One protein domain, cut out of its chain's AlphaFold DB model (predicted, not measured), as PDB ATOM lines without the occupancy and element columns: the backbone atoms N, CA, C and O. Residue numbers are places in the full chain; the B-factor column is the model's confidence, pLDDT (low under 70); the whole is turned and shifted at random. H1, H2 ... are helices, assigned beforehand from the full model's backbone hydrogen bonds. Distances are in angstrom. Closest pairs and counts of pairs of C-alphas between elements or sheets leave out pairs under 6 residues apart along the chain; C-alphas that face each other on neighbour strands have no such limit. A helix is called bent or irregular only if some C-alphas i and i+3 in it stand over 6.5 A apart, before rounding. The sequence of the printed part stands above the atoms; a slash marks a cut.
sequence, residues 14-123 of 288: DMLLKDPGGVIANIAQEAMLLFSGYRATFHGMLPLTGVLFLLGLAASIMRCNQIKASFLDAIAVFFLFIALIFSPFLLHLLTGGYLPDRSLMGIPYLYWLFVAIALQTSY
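AT A GLANCE: This is residues 14 to 123 of the 288 residues of an uncharacterized protein of Thiohalocapsa sp. PB-PSB1 (UniProt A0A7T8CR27). Two V's of helices lie one over the other in a flat model: H2 and H3 make a wide V in one layer, and H4 and H5, a helical hairpin, make a narrower one in the other, with H5 crossing H3 and the later part of H4 crossing H2. The short H1 lies beyond the first end of H2, and a loop of residues 36 to 47 makes the point of the wide V. The printed part has 110 residues, with five named helices in the order H1, H2, H3, H4, H5 and no named strand; the class is all helix. It is only just compact, close to loose, with a radius of gyration of the C-alphas of 15.6 A and spans of 45 by 35 by 17 A.

IN THESE COORDINATES: H1, residues 14 to 18, begins at C-alpha 14 (111.976, 210.770, 197.101) and is 6.1 A long from first to last C-alpha. H2, residues 20 to 35, is 22.3 A long. H3, residues 48 to 66, is 27.2 A long and begins at C-alpha 48 (146.200, 197.181, 203.622). H4, residues 71 to 94, is the longest helix by residues and is 33.7 A long. It is irregular, with C-alphas 88 and 91 7.3 A apart, and has a kink of 66 degrees near residue 88. H5, residues 101 to 119, is 28.2 A long and ends at C-alpha 119 (153.645, 200.044, 190.114). It is irregular too, with C-alphas 103 and 106 7.7 A apart.

HOW THE PARTS SIT: H1 is close to H2 but not clearly touching; their closest C-alphas, of Leu 16 and Val 23, are 6.2 A apart. H2 and H3 only just touch, with 3 pairs of C-alphas within 8 A, and are about perpendicular at 79 degrees; the closest C-alphas are those of Phe 35 and Gly 50, 5.5 A apart. Residues 86 to 93 of H4 touch H2, about perpendicular at 79 degrees, closest at the C-alphas of Ile 27 and His 92, 6.9 A. H3 touches residues 111 to 118 of H5 at a steep tilt of 51 degrees, the same way; the closest C-alphas, of Gly 56 and Phe 114, are 4.4 A apart. In the hairpin, H4 and H5 touch at a shallow tilt of 23 degrees, opposite ways, closest at the C-alphas of Pro 88 and Gly 106, 5.2 A. H1 is apart from H3 and H5. Every O i to N i+4 pair is within hydrogen-bond range in H1, H2 and H3, against 14 of 20 in H4 and 10 of 15 in H5.

THE WHOLE: The C-alphas farthest apart, of Asp 14 and Ser 122, are 48.2 A from each other. The printed part has no cut. The link from H2 to H3 is long, 12 residues, and the mean pLDDT of the printed part is 85.1, with residues 41 to 43 under 70.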
ATOM      1  N   ASP A  14     112.595 209.918 196.084       80.69
ATOM      2  CA  ASP A  14     111.976 210.770 197.101       80.69
ATOM      3  C   ASP A  14     112.884 211.029 198.310       80.69
ATOM      4  O   ASP A  14     112.821 212.102 198.907       80.69
ATOM      5  N   MET A  15     113.741 210.071 198.684       77.81
ATOM      6  CA  MET A  15     114.699 210.264 199.778       77.81
ATOM      7  C   MET A  15     115.824 211.214 199.372       77.81
ATOM      8  O   MET A  15     116.215 212.055 200.176       77.81
ATOM      9  N   LEU A  16     116.297 211.129 198.125       79.19
ATOM     10  CA  LEU A  16     117.297 212.055 197.589       79.19
ATOM     11  C   LEU A  16     116.760 213.493 197.537       79.19
ATOM     12  O   LEU A  16     117.494 214.429 197.828       79.19
ATOM     13  N   LEU A  17     115.479 213.667 197.200       83.88
ATOM     14  CA  LEU A  17     114.837 214.983 197.160       83.88
ATOM     15  C   LEU A  17     114.577 215.559 198.561       83.88
ATOM     16  O   LEU A  17     114.654 216.771 198.742       83.88
ATOM     17  N   LYS A  18     114.270 214.708 199.550       87.50
ATOM     18  CA  LYS A  18     113.973 215.131 200.931       87.50
ATOM     19  C   LYS A  18     115.224 215.400 201.768       87.50
ATOM     20  O   LYS A  18     115.212 216.330 202.567       87.50
ATOM     21  N   ASP A  19     116.273 214.595 201.607       87.06
ATOM     22  CA  ASP A  19     117.528 214.720 202.356       87.06
ATOM     23  C   ASP A  19     118.750 214.396 201.468       87.06
ATOM     24  O   ASP A  19     119.383 213.342 201.604       87.06
ATOM     25  N   PRO A  20     119.111 215.296 200.534       87.12
ATOM     26  CA  PRO A  20     120.247 215.075 199.642       87.12
ATOM     27  C   PRO A  20     121.572 214.991 200.411       87.12
ATOM     28  O   PRO A  20     122.456 214.214 200.047       87.12
ATOM     29  N   GLY A  21     121.704 215.760 201.498       88.44
ATOM     30  CA  GLY A  21     122.896 215.770 202.343       88.44
ATOM     31  C   GLY A  21     123.123 214.427 203.031       88.44
ATOM     32  O   GLY A  21     124.228 213.888 202.967       88.44
ATOM     33  N   GLY A  22     122.075 213.846 203.623       86.25
ATOM     34  CA  GLY A  22     122.142 212.529 204.251       86.25
ATOM     35  C   GLY A  22     122.470 211.411 203.263       86.25
ATOM     36  O   GLY A  22     123.286 210.541 203.571       86.25
ATOM     37  N   VAL A  23     121.908 211.445 202.049       86.06
ATOM     38  CA  VAL A  23     122.223 210.456 201.001       86.06
ATOM     39  C   VAL A  23     123.690 210.546 200.575       86.06
ATOM     40  O   VAL A  23     124.377 209.524 200.546       86.06
ATOM     41  N   ILE A  24     124.201 211.751 200.306       87.44
ATOM     42  CA  ILE A  24     125.611 211.952 199.930       87.44
ATOM     43  C   ILE A  24     126.546 211.530 201.070       87.44
ATOM     44  O   ILE A  24     127.546 210.858 200.819       87.44
ATOM     45  N   ALA A  25     126.218 211.868 202.320       87.69
ATOM     46  CA  ALA A  25     127.008 211.477 203.484       87.69
ATOM     47  C   ALA A  25     127.070 209.951 203.655       87.69
ATOM     48  O   ALA A  25     128.149 209.410 203.895       87.69
ATOM     49  N   ASN A  26     125.948 209.250 203.462       86.19
ATOM     50  CA  ASN A  26     125.906 207.787 203.505       86.19
ATOM     51  C   ASN A  26     126.788 207.170 202.412       86.19
ATOM     52  O   ASN A  26     127.579 206.273 202.700       86.19
ATOM     53  N   ILE A  27     126.712 207.690 201.182       88.19
ATOM     54  CA  ILE A  27     127.541 207.227 200.060       88.19
ATOM     55  C   ILE A  27     129.025 207.470 200.342       88.19
ATOM     56  O   ILE A  27     129.844 206.578 200.137       88.19
ATOM     57  N   ALA A  28     129.383 208.654 200.839       87.69
ATOM     58  CA  ALA A  28     130.764 208.986 201.170       87.69
ATOM     59  C   ALA A  28     131.310 208.095 202.298       87.69
ATOM     60  O   ALA A  28     132.435 207.603 202.202       87.69
ATOM     61  N   GLN A  29     130.512 207.840 203.339       87.75
ATOM     62  CA  GLN A  29     130.878 206.935 204.426       87.75
ATOM     63  C   GLN A  29     131.059 205.501 203.919       87.75
ATOM     64  O   GLN A  29     132.034 204.834 204.265       87.75
ATOM     65  N   GLU A  30     130.142 205.024 203.082       86.06
ATOM     66  CA  GLU A  30     130.207 203.698 202.481       86.06
ATOM     67  C   GLU A  30     131.445 203.546 201.589       86.06
ATOM     68  O   GLU A  30     132.209 202.593 201.762       86.06
ATOM     69  N   ALA A  31     131.705 204.522 200.716       87.88
ATOM     70  CA  ALA A  31     132.905 204.576 199.893       87.88
ATOM     71  C   ALA A  31     134.176 204.576 200.750       87.88
ATOM     72  O   ALA A  31     135.083 203.786 200.497       87.88
ATOM     73  N   MET A  32     134.236 205.386 201.810       87.81
ATOM     74  CA  MET A  32     135.385 205.435 202.718       87.81
ATOM     75  C   MET A  32     135.632 204.084 203.400       87.81
ATOM     76  O   MET A  32     136.772 203.627 203.472       87.81
ATOM     77  N   LEU A  33     134.584 203.410 203.875       86.25
ATOM     78  CA  LEU A  33     134.701 202.103 204.526       86.25
ATOM     79  C   LEU A  33     135.138 200.999 203.554       86.25
ATOM     80  O   LEU A  33     135.872 200.089 203.947       86.25
ATOM     81  N   LEU A  34     134.709 201.088 202.295       86.56
ATOM     82  CA  LEU A  34     135.089 200.153 201.241       86.56
ATOM     83  C   LEU A  34     136.527 200.386 200.782       86.56
ATOM     84  O   LEU A  34     137.322 199.454 200.837       86.56
ATOM     85  N   PHE A  35     136.886 201.621 200.414       87.06
ATOM     86  CA  PHE A  35     138.233 201.955 199.940       87.06
ATOM     87  C   PHE A  35     139.305 201.796 201.017       87.06
ATOM     88  O   PHE A  35     140.447 201.462 200.712       87.06
ATOM     89  N   SER A  36     138.954 201.993 202.287       85.69
ATOM     90  CA  SER A  36     139.877 201.734 203.396       85.69
ATOM     91  C   SER A  36     140.062 200.240 203.691       85.69
ATOM     92  O   SER A  36     140.984 199.884 204.418       85.69
ATOM     93  N   GLY A  37     139.213 199.360 203.147       82.69
ATOM     94  CA  GLY A  37     139.251 197.919 203.397       82.69
ATOM     95  C   GLY A  37     138.749 197.500 204.785       82.69
ATOM     96  O   GLY A  37     138.905 196.338 205.162       82.69
ATOM     97  N   TYR A  38     138.145 198.416 205.551       82.31
ATOM     98  CA  TYR A  38     137.620 198.142 206.896       82.31
ATOM     99  C   TYR A  38     136.223 197.509 206.890       82.31
ATOM    100  O   TYR A  38     135.783 196.979 207.911       82.31
ATOM    101  N   ARG A  39     135.511 197.519 205.756       77.75
ATOM    102  CA  ARG A  39     134.239 196.801 205.617       77.75
ATOM    103  C   ARG A  39     134.468 195.376 205.119       77.75
ATOM    104  O   ARG A  39     134.946 195.166 204.009       77.75
ATOM    105  N   ALA A  40     134.056 194.390 205.914       71.81
ATOM    106  CA  ALA A  40     133.995 192.990 205.492       71.81
ATOM    107  C   ALA A  40     132.759 192.746 204.605       71.81
ATOM    108  O   ALA A  40     131.767 192.166 205.040       71.81
ATOM    109  N   THR A  41     132.802 193.239 203.368       67.12
ATOM    110  CA  THR A  41     131.673 193.183 202.426       67.12
ATOM    111  C   THR A  41     131.310 191.735 202.080       67.12
ATOM    112  O   THR A  41     130.192 191.295 202.333       67.12
ATOM    113  N   PHE A  42     132.288 190.958 201.598       64.31
ATOM    114  CA  PHE A  42     132.056 189.587 201.127       64.31
ATOM    115  C   PHE A  42     132.614 188.503 202.056       64.31
ATOM    116  O   PHE A  42     131.906 187.547 202.354       64.31
ATOM    117  N   HIS A  43     133.859 188.643 202.523       66.38
ATOM    118  CA  HIS A  43     134.545 187.551 203.232       66.38
ATOM    119  C   HIS A  43     135.400 188.016 204.419       66.38
ATOM    120  O   HIS A  43     135.471 187.313 205.415       66.38
ATOM    121  N   GLY A  44     136.026 189.197 204.369       75.69
ATOM    122  CA  GLY A  44     136.870 189.691 205.463       75.69
ATOM    123  C   GLY A  44     137.355 191.123 205.249       75.69
ATOM    124  O   GLY A  44     137.137 191.697 204.183       75.69
ATOM    125  N   MET A  45     137.981 191.703 206.276       82.88
ATOM    126  CA  MET A  45     138.597 193.035 206.209       82.88
ATOM    127  C   MET A  45     139.985 192.944 205.563       82.88
ATOM    128  O   MET A  45     140.753 192.034 205.868       82.88
ATOM    129  N   LEU A  46     140.316 193.907 204.706       86.31
ATOM    130  CA  LEU A  46     141.592 194.004 203.991       86.31
ATOM    131  C   LEU A  46     142.174 195.426 204.124       86.31
ATOM    132  O   LEU A  46     142.321 196.125 203.120       86.31
ATOM    133  N   PRO A  47     142.521 195.892 205.338       86.12
ATOM    134  CA  PRO A  47     142.878 197.296 205.584       86.12
ATOM    135  C   PRO A  47     144.117 197.770 204.803       86.12
ATOM    136  O   PRO A  47     144.244 198.949 204.475       86.12
ATOM    137  N   LEU A  48     145.021 196.854 204.435       89.75
ATOM    138  CA  LEU A  48     146.200 197.181 203.622       89.75
ATOM    139  C   LEU A  48     145.842 197.676 202.213       89.75
ATOM    140  O   LEU A  48     146.621 198.415 201.609       89.75
ATOM    141  N   THR A  49     144.662 197.320 201.697       88.94
ATOM    142  CA  THR A  49     144.185 197.817 200.398       88.94
ATOM    143  C   THR A  49     143.975 199.330 200.416       88.94
ATOM    144  O   THR A  49     144.286 199.984 199.423       88.94
ATOM    145  N   GLY A  50     143.565 199.912 201.550       90.50
ATOM    146  CA  GLY A  50     143.441 201.362 201.704       90.50
ATOM    147  C   GLY A  50     144.779 202.089 201.603       90.50
ATOM    148  O   GLY A  50     144.882 203.104 200.918       90.50
ATOM    149  N   VAL A  51     145.838 201.537 202.200       91.81
ATOM    150  CA  VAL A  51     147.196 202.095 202.070       91.81
ATOM    151  C   VAL A  51     147.660 202.038 200.616       91.81
ATOM    152  O   VAL A  51     148.189 203.015 200.088       91.81
ATOM    153  N   LEU A  52     147.422 200.911 199.943       91.12
ATOM    154  CA  LEU A  52     147.792 200.731 198.541       91.12
ATOM    155  C   LEU A  52     147.020 201.679 197.607       91.12
ATOM    156  O   LEU A  52     147.602 202.236 196.677       91.12
ATOM    157  N   PHE A  53     145.741 201.926 197.896       91.31
ATOM    158  CA  PHE A  53     144.928 202.920 197.199       91.31
ATOM    159  C   PHE A  53     145.501 204.337 197.357       91.31
ATOM    160  O   PHE A  53     145.681 205.042 196.363       91.31
ATOM    161  N   LEU A  54     145.875 204.736 198.580       91.81
ATOM    162  CA  LEU A  54     146.500 206.039 198.843       91.81
ATOM    163  C   LEU A  54     147.851 206.195 198.130       91.81
ATOM    164  O   LEU A  54     148.153 207.276 197.625       91.81
ATOM    165  N   LEU A  55     148.650 205.127 198.037       92.44
ATOM    166  CA  LEU A  55     149.898 205.145 197.264       92.44
ATOM    167  C   LEU A  55     149.648 205.337 195.768       92.44
ATOM    168  O   LEU A  55     150.377 206.095 195.128       92.44
ATOM    169  N   GLY A  56     148.615 204.696 195.219       91.25
ATOM    170  CA  GLY A  56     148.182 204.921 193.841       91.25
ATOM    171  C   GLY A  56     147.747 206.365 193.606       91.25
ATOM    172  O   GLY A  56     148.179 206.980 192.635       91.25
ATOM    173  N   LEU A  57     146.962 206.940 194.523       89.56
ATOM    174  CA  LEU A  57     146.544 208.342 194.459       89.56
ATOM    175  C   LEU A  57     147.749 209.299 194.496       89.56
ATOM    176  O   LEU A  57     147.859 210.198 193.662       89.56
ATOM    177  N   ALA A  58     148.689 209.078 195.420       90.25
ATOM    178  CA  ALA A  58     149.913 209.869 195.519       90.25
ATOM    179  C   ALA A  58     150.760 209.760 194.240       90.25
ATOM    180  O   ALA A  58     151.215 210.775 193.711       90.25
ATOM    181  N   ALA A  59     150.918 208.549 193.693       90.44
ATOM    182  CA  ALA A  59     151.620 208.326 192.432       90.44
ATOM    183  C   ALA A  59     150.955 209.064 191.256       90.44
ATOM    184  O   ALA A  59     151.666 209.663 190.446       90.44
ATOM    185  N   SER A  60     149.619 209.087 191.185       86.69
ATOM    186  CA  SER A  60     148.872 209.853 190.176       86.69
ATOM    187  C   SER A  60     149.161 211.354 190.258       86.69
ATOM    188  O   SER A  60     149.465 211.976 189.239       86.69
ATOM    189  N   ILE A  61     149.126 211.933 191.464       85.12
ATOM    190  CA  ILE A  61     149.392 213.366 191.683       85.12
ATOM    191  C   ILE A  61     150.833 213.706 191.283       85.12
ATOM    192  O   ILE A  61     151.079 214.661 190.544       85.12
ATOM    193  N   MET A  62     151.800 212.891 191.708       85.56
ATOM    194  CA  MET A  62     153.207 213.125 191.382       85.56
ATOM    195  C   MET A  62     153.493 212.987 189.881       85.56
ATOM    196  O   MET A  62     154.363 213.687 189.362       85.56
ATOM    197  N   ARG A  63     152.764 212.116 189.172       83.75
ATOM    198  CA  ARG A  63     152.853 211.977 187.713       83.75
ATOM    199  C   ARG A  63     152.302 213.207 186.987       83.75
ATOM    200  O   ARG A  63     152.916 213.645 186.018       83.75
ATOM    201  N   CYS A  64     151.215 213.806 187.477       79.06
ATOM    202  CA  CYS A  64     150.687 215.061 186.924       79.06
ATOM    203  C   CYS A  64     151.724 216.194 187.014       79.06
ATOM    204  O   CYS A  64     151.939 216.914 186.039       79.06
ATOM    205  N   ASN A  65     152.446 216.278 188.137       77.44
ATOM    206  CA  ASN A  65     153.513 217.267 188.326       77.44
ATOM    207  C   ASN A  65     154.704 217.056 187.372       77.44
ATOM    208  O   ASN A  65     155.326 218.024 186.942       77.44
ATOM    209  N   GLN A  66     155.027 215.808 187.015       78.81
ATOM    210  CA  GLN A  66     156.134 215.500 186.098       78.81
ATOM    211  C   GLN A  66     155.833 215.856 184.643       78.81
ATOM    212  O   GLN A  66     156.731 216.283 183.921       78.81
ATOM    213  N   ILE A  67     154.581 215.696 184.209       79.94
ATOM    214  CA  ILE A  67     154.167 215.932 182.817       79.94
ATOM    215  C   ILE A  67     154.104 217.442 182.494       79.94
ATOM    216  O   ILE A  67     153.888 217.813 181.345       79.94
ATOM    217  N   LYS A  68     154.353 218.327 183.478       76.06
ATOM    218  CA  LYS A  68     154.174 219.788 183.356       76.06
ATOM    219  C   LYS A  68     152.804 220.128 182.754       76.06
ATOM    220  O   LYS A  68     152.693 221.014 181.912       76.06
ATOM    221  N   ALA A  69     151.783 219.375 183.160       76.69
ATOM    222  CA  ALA A  69     150.419 219.566 182.700       76.69
ATOM    223  C   ALA A  69     149.973 221.009 182.985       76.69
ATOM    224  O   ALA A  69     150.379 221.599 183.993       76.69
ATOM    225  N   SER A  70     149.154 221.585 182.104       84.19
ATOM    226  CA  SER A  70     148.593 222.905 182.379       84.19
ATOM    227  C   SER A  70     147.694 222.839 183.623       84.19
ATOM    228  O   SER A  70     147.196 221.776 184.001       84.19
ATOM    229  N   PHE A  71     147.456 223.978 184.277       82.00
ATOM    230  CA  PHE A  71     146.567 224.030 185.445       82.00
ATOM    231  C   PHE A  71     145.158 223.487 185.134       82.00
ATOM    232  O   PHE A  71     144.556 222.810 185.967       82.00
ATOM    233  N   LEU A  72     144.661 223.720 183.913       85.88
ATOM    234  CA  LEU A  72     143.373 223.202 183.449       85.88
ATOM    235  C   LEU A  72     143.386 221.677 183.290       85.88
ATOM    236  O   LEU A  72     142.432 221.023 183.705       85.88
ATOM    237  N   ASP A  73     144.474 221.103 182.771       83.25
ATOM    238  CA  ASP A  73     144.628 219.648 182.664       83.25
ATOM    239  C   ASP A  73     144.664 218.994 184.050       83.25
ATOM    240  O   ASP A  73     144.041 217.956 184.270       83.25
ATOM    241  N   ALA A  74     145.347 219.622 185.012       81.69
ATOM    242  CA  ALA A  74     145.394 219.141 186.390       81.69
ATOM    243  C   ALA A  74     143.999 219.131 187.040       81.69
ATOM    244  O   ALA A  74     143.627 218.149 187.688       81.69
ATOM    245  N   ILE A  75     143.202 220.183 186.819       85.50
ATOM    246  CA  ILE A  75     141.805 220.247 187.270       85.50
ATOM    247  C   ILE A  75     140.959 219.163 186.590       85.50
ATOM    248  O   ILE A  75     140.213 218.454 187.266       85.50
ATOM    249  N   ALA A  76     141.071 219.009 185.269       87.44
ATOM    250  CA  ALA A  76     140.300 218.021 184.519       87.44
ATOM    251  C   ALA A  76     140.600 216.590 184.990       87.44
ATOM    252  O   ALA A  76     139.680 215.811 185.242       87.44
ATOM    253  N   VAL A  77     141.880 216.261 185.188       85.31
ATOM    254  CA  VAL A  77     142.314 214.965 185.723       85.31
ATOM    255  C   VAL A  77     141.783 214.748 187.141       85.31
ATOM    256  O   VAL A  77     141.302 213.658 187.449       85.31
ATOM    257  N   PHE A  78     141.808 215.773 187.995       85.75
ATOM    258  CA  PHE A  78     141.249 215.696 189.345       85.75
ATOM    259  C   PHE A  78     139.747 215.367 189.336       85.75
ATOM    260  O   PHE A  78     139.322 214.425 190.009       85.75
ATOM    261  N   PHE A  79     138.950 216.075 188.530       88.31
ATOM    262  CA  PHE A  79     137.519 215.785 188.393       88.31
ATOM    263  C   PHE A  79     137.256 214.408 187.782       88.31
ATOM    264  O   PHE A  79     136.331 213.723 188.217       88.31
ATOM    265  N   LEU A  80     138.083 213.966 186.832       89.31
ATOM    266  CA  LEU A  80     137.986 212.626 186.258       89.31
ATOM    267  C   LEU A  80     138.249 211.546 187.313       89.31
ATOM    268  O   LEU A  80     137.506 210.570 187.373       89.31
ATOM    269  N   PHE A  81     139.242 211.728 188.189       88.44
ATOM    270  CA  PHE A  81     139.485 210.805 189.301       88.44
ATOM    271  C   PHE A  81     138.324 210.773 190.293       88.44
ATOM    272  O   PHE A  81     137.931 209.685 190.711       88.44
ATOM    273  N   ILE A  82     137.744 211.926 190.641       88.88
ATOM    274  CA  ILE A  82     136.542 211.976 191.485       88.88
ATOM    275  C   ILE A  82     135.401 211.210 190.813       88.88
ATOM    276  O   ILE A  82     134.833 210.307 191.423       88.88
ATOM    277  N   ALA A  83     135.097 211.517 189.552       90.31
ATOM    278  CA  ALA A  83     134.035 210.846 188.809       90.31
ATOM    279  C   ALA A  83     134.256 209.329 188.757       90.31
ATOM    280  O   ALA A  83     133.323 208.557 188.962       90.31
ATOM    281  N   LEU A  84     135.501 208.897 188.553       90.88
ATOM    282  CA  LEU A  84     135.867 207.492 188.494       90.88
ATOM    283  C   LEU A  84     135.708 206.792 189.857       90.88
ATOM    284  O   LEU A  84     135.102 205.724 189.913       90.88
ATOM    285  N   ILE A  85     136.182 207.406 190.948       90.25
ATOM    286  CA  ILE A  85     136.051 206.888 192.324       90.25
ATOM    287  C   ILE A  85     134.579 206.740 192.721       90.25
ATOM    288  O   ILE A  85     134.203 205.737 193.326       90.25
ATOM    289  N   PHE A  86     133.744 207.715 192.358       88.88
ATOM    290  CA  PHE A  86     132.318 207.709 192.685       88.88
ATOM    291  C   PHE A  86     131.450 206.940 191.679       88.88
ATOM    292  O   PHE A  86     130.295 206.649 191.984       88.88
ATOM    293  N   SER A  87     131.989 206.544 190.521       90.44
ATOM    294  CA  SER A  87     131.229 205.841 189.478       90.44
ATOM    295  C   SER A  87     130.512 204.565 189.953       90.44
ATOM    296  O   SER A  87     129.341 204.408 189.596       90.44
ATOM    297  N   PRO A  88     131.091 203.693 190.816       89.12
ATOM    298  CA  PRO A  88     130.386 202.500 191.299       89.12
ATOM    299  C   PRO A  88     129.203 202.831 192.219       89.12
ATOM    300  O   PRO A  88     128.346 201.984 192.452       89.12
ATOM    301  N   PHE A  89     129.149 204.060 192.736       88.38
ATOM    302  CA  PHE A  89     128.152 204.522 193.694       88.38
ATOM    303  C   PHE A  89     127.040 205.353 193.052       88.38
ATOM    304  O   PHE A  89     126.106 205.744 193.744       88.38
ATOM    305  N   LEU A  90     127.076 205.617 191.741       87.38
ATOM    306  CA  LEU A  90     126.046 206.437 191.086       87.38
ATOM    307  C   LEU A  90     124.641 205.845 191.249       87.38
ATOM    308  O   LEU A  90     123.679 206.581 191.449       87.38
ATOM    309  N   LEU A  91     124.525 204.514 191.257       83.81
ATOM    310  CA  LEU A  91     123.256 203.844 191.536       83.81
ATOM    311  C   LEU A  91     122.768 204.072 192.977       83.81
ATOM    312  O   LEU A  91     121.560 204.079 193.196       83.81
ATOM    313  N   HIS A  92     123.664 204.335 193.938       85.31
ATOM    314  CA  HIS A  92     123.291 204.630 195.328       85.31
ATOM    315  C   HIS A  92     122.505 205.933 195.434       85.31
ATOM    316  O   HIS A  92     121.659 206.056 196.317       85.31
ATOM    317  N   LEU A  93     122.697 206.879 194.511       83.75
ATOM    318  CA  LEU A  93     121.878 208.092 194.463       83.75
ATOM    319  C   LEU A  93     120.409 207.766 194.158       83.75
ATOM    320  O   LEU A  93     119.511 208.371 194.735       83.75
ATOM    321  N   LEU A  94     120.161 206.777 193.297       81.94
ATOM    322  CA  LEU A  94     118.814 206.391 192.868       81.94
ATOM    323  C   LEU A  94     118.066 205.544 193.910       81.94
ATOM    324  O   LEU A  94     116.837 205.475 193.895       81.94
ATOM    325  N   THR A  95     118.792 204.909 194.829       79.38
ATOM    326  CA  THR A  95     118.233 204.025 195.864       79.38
ATOM    327  C   THR A  95     118.254 204.643 197.264       79.38
ATOM    328  O   THR A  95     118.070 203.938 198.256       79.38
ATOM    329  N   GLY A  96     118.467 205.959 197.375       74.31
ATOM    330  CA  GLY A  96     118.456 206.663 198.664       74.31
ATOM    331  C   GLY A  96     119.675 206.370 199.548       74.31
ATOM    332  O   GLY A  96     119.592 206.459 200.771       74.31
ATOM    333  N   GLY A  97     120.810 206.010 198.945       73.62
ATOM    334  CA  GLY A  97     122.092 205.811 199.625       73.62
ATOM    335  C   GLY A  97     122.360 204.385 200.106       73.62
ATOM    336  O   GLY A  97     123.283 204.192 200.889       73.62
ATOM    337  N   TYR A  98     121.577 203.394 199.664       72.56
ATOM    338  CA  TYR A  98     121.752 201.986 200.039       72.56
ATOM    339  C   TYR A  98     121.648 201.085 198.812       72.56
ATOM    340  O   TYR A  98     120.624 201.091 198.130       72.56
ATOM    341  N   LEU A  99     122.657 200.256 198.550       72.94
ATOM    342  CA  LEU A  99     122.547 199.174 197.573       72.94
ATOM    343  C   LEU A  99     123.092 197.861 198.130       72.94
ATOM    344  O   LEU A  99     123.961 197.869 199.002       72.94
ATOM    345  N   PRO A 100     122.596 196.722 197.621       72.56
ATOM    346  CA  PRO A 100     123.211 195.438 197.895       72.56
ATOM    347  C   PRO A 100     124.657 195.421 197.390       72.56
ATOM    348  O   PRO A 100     124.907 195.793 196.247       72.56
ATOM    349  N   ASP A 101     125.572 194.874 198.189       75.62
ATOM    350  CA  ASP A 101     127.017 194.813 197.916       75.62
ATOM    351  C   ASP A 101     127.392 194.316 196.497       75.62
ATOM    352  O   ASP A 101     128.433 194.678 195.952       75.62
ATOM    353  N   ARG A 102     126.527 193.519 195.853       73.94
ATOM    354  CA  ARG A 102     126.691 193.034 194.468       73.94
ATOM    355  C   ARG A 102     126.699 194.132 193.395       73.94
ATOM    356  O   ARG A 102     127.135 193.858 192.286       73.94
ATOM    357  N   SER A 103     126.217 195.343 193.677       79.56
ATOM    358  CA  SER A 103     126.336 196.474 192.741       79.56
ATOM    359  C   SER A 103     127.747 197.059 192.698       79.56
ATOM    360  O   SER A 103     128.099 197.753 191.749       79.56
ATOM    361  N   LEU A 104     128.580 196.746 193.692       81.88
ATOM    362  CA  LEU A 104     129.915 197.310 193.865       81.88
ATOM    363  C   LEU A 104     130.991 196.577 193.044       81.88
ATOM    364  O   LEU A 104     132.181 196.682 193.340       81.88
ATOM    365  N   MET A 105     130.603 195.858 191.981       82.19
ATOM    366  CA  MET A 105     131.532 195.139 191.091       82.19
ATOM    367  C   MET A 105     132.540 196.059 190.386       82.19
ATOM    368  O   MET A 105     133.564 195.581 189.914       82.19
ATOM    369  N   GLY A 106     132.287 197.372 190.341       86.44
ATOM    370  CA  GLY A 106     133.234 198.365 189.826       86.44
ATOM    371  C   GLY A 106     134.455 198.603 190.728       86.44
ATOM    372  O   GLY A 106     135.517 198.976 190.236       86.44
ATOM    373  N   ILE A 107     134.343 198.358 192.040       87.88
ATOM    374  CA  ILE A 107     135.398 198.680 193.017       87.88
ATOM    375  C   ILE A 107     136.715 197.919 192.761       87.88
ATOM    376  O   ILE A 107     137.766 198.562 192.770       87.88
ATOM    377  N   PRO A 108     136.720 196.596 192.489       88.12
ATOM    378  CA  PRO A 108     137.948 195.867 192.163       88.12
ATOM    379  C   PRO A 108     138.734 196.463 190.986       88.12
ATOM    380  O   PRO A 108     139.963 196.517 191.036       88.12
ATOM    381  N   TYR A 109     138.044 196.962 189.957       90.19
ATOM    382  CA  TYR A 109     138.689 197.592 188.801       90.19
ATOM    383  C   TYR A 109     139.355 198.922 189.168       90.19
ATOM    384  O   TYR A 109     140.449 199.214 188.686       90.19
ATOM    385  N   LEU A 110     138.738 199.701 190.062       91.12
ATOM    386  CA  LEU A 110     139.346 200.922 190.590       91.12
ATOM    387  C   LEU A 110     140.614 200.615 191.380       91.12
ATOM    388  O   LEU A 110     141.647 201.236 191.139       91.12
ATOM    389  N   TYR A 111     140.565 199.625 192.275       88.94
ATOM    390  CA  TYR A 111     141.761 199.176 192.985       88.94
ATOM    391  C   TYR A 111     142.863 198.769 192.015       88.94
ATOM    392  O   TYR A 111     143.990 199.238 192.150       88.94
ATOM    393  N   TRP A 112     142.537 197.959 191.008       91.31
ATOM    394  CA  TRP A 112     143.506 197.534 190.006       91.31
ATOM    395  C   TRP A 112     144.156 198.714 189.275       91.31
ATOM    396  O   TRP A 112     145.376 198.736 189.112       91.31
ATOM    397  N   LEU A 113     143.372 199.726 188.892       92.25
ATOM    398  CA  LEU A 113     143.893 200.931 188.250       92.25
ATOM    399  C   LEU A 113     144.912 201.657 189.139       92.25
ATOM    400  O   LEU A 113     146.022 201.946 188.693       92.25
ATOM    401  N   PHE A 114     144.567 201.937 190.398       90.88
ATOM    402  CA  PHE A 114     145.465 202.648 191.314       90.88
ATOM    403  C   PHE A 114     146.716 201.830 191.654       90.88
ATOM    404  O   PHE A 114     147.809 202.390 191.747       90.88
ATOM    405  N   VAL A 115     146.585 200.506 191.754       92.25
ATOM    406  CA  VAL A 115     147.718 199.585 191.895       92.25
ATOM    407  C   VAL A 115     148.639 199.651 190.679       92.25
ATOM    408  O   VAL A 115     149.853 199.788 190.835       92.25
ATOM    409  N   ALA A 116     148.085 199.605 189.468       93.81
ATOM    410  CA  ALA A 116     148.861 199.694 188.238       93.81
ATOM    411  C   ALA A 116     149.621 201.026 188.147       93.81
ATOM    412  O   ALA A 116     150.807 201.037 187.812       93.81
ATOM    413  N   ILE A 117     148.981 202.139 188.520       92.44
ATOM    414  CA  ILE A 117     149.633 203.454 188.571       92.44
ATOM    415  C   ILE A 117     150.769 203.468 189.606       92.44
ATOM    416  O   ILE A 117     151.864 203.946 189.300       92.44
ATOM    417  N   ALA A 118     150.551 202.909 190.802       93.56
ATOM    418  CA  ALA A 118     151.579 202.815 191.840       93.56
ATOM    419  C   ALA A 118     152.793 201.980 191.392       93.56
ATOM    420  O   ALA A 118     153.930 202.331 191.700       93.56
ATOM    421  N   LEU A 119     152.576 200.902 190.634       94.44
ATOM    422  CA  LEU A 119     153.645 200.044 190.114       94.44
ATOM    423  C   LEU A 119     154.427 200.676 188.955       94.44
ATOM    424  O   LEU A 119     155.629 200.439 188.823       94.44
ATOM    425  N   GLN A 120     153.765 201.481 188.125       93.12
ATOM    426  CA  GLN A 120     154.371 202.138 186.959       93.12
ATOM    427  C   GLN A 120     155.022 203.487 187.287       93.12
ATOM    428  O   GLN A 120     155.531 204.169 186.398       93.12
ATOM    429  N   THR A 121     155.005 203.901 188.551       91.62
ATOM    430  CA  THR A 121     155.595 205.170 188.968       91.62
ATOM    431  C   THR A 121     157.121 205.174 188.825       91.62
ATOM    432  O   THR A 121     157.794 204.156 189.022       91.62
ATOM    433  N   SER A 122     157.696 206.340 188.522       90.75
ATOM    434  CA  SER A 122     159.153 206.519 188.442       90.75
ATOM    435  C   SER A 122     159.822 206.537 189.823       90.75
ATOM    436  O   SER A 122     161.036 206.370 189.935       90.75
ATOM    437  N   TYR A 123     159.050 206.757 190.893       91.56
ATOM    438  CA  TYR A 123     159.563 206.849 192.258       91.56
ATOM    439  C   TYR A 123     159.797 205.458 192.854       91.56
ATOM    440  O   TYR A 123     158.865 204.785 193.296       91.56
TER     441      TYR A 123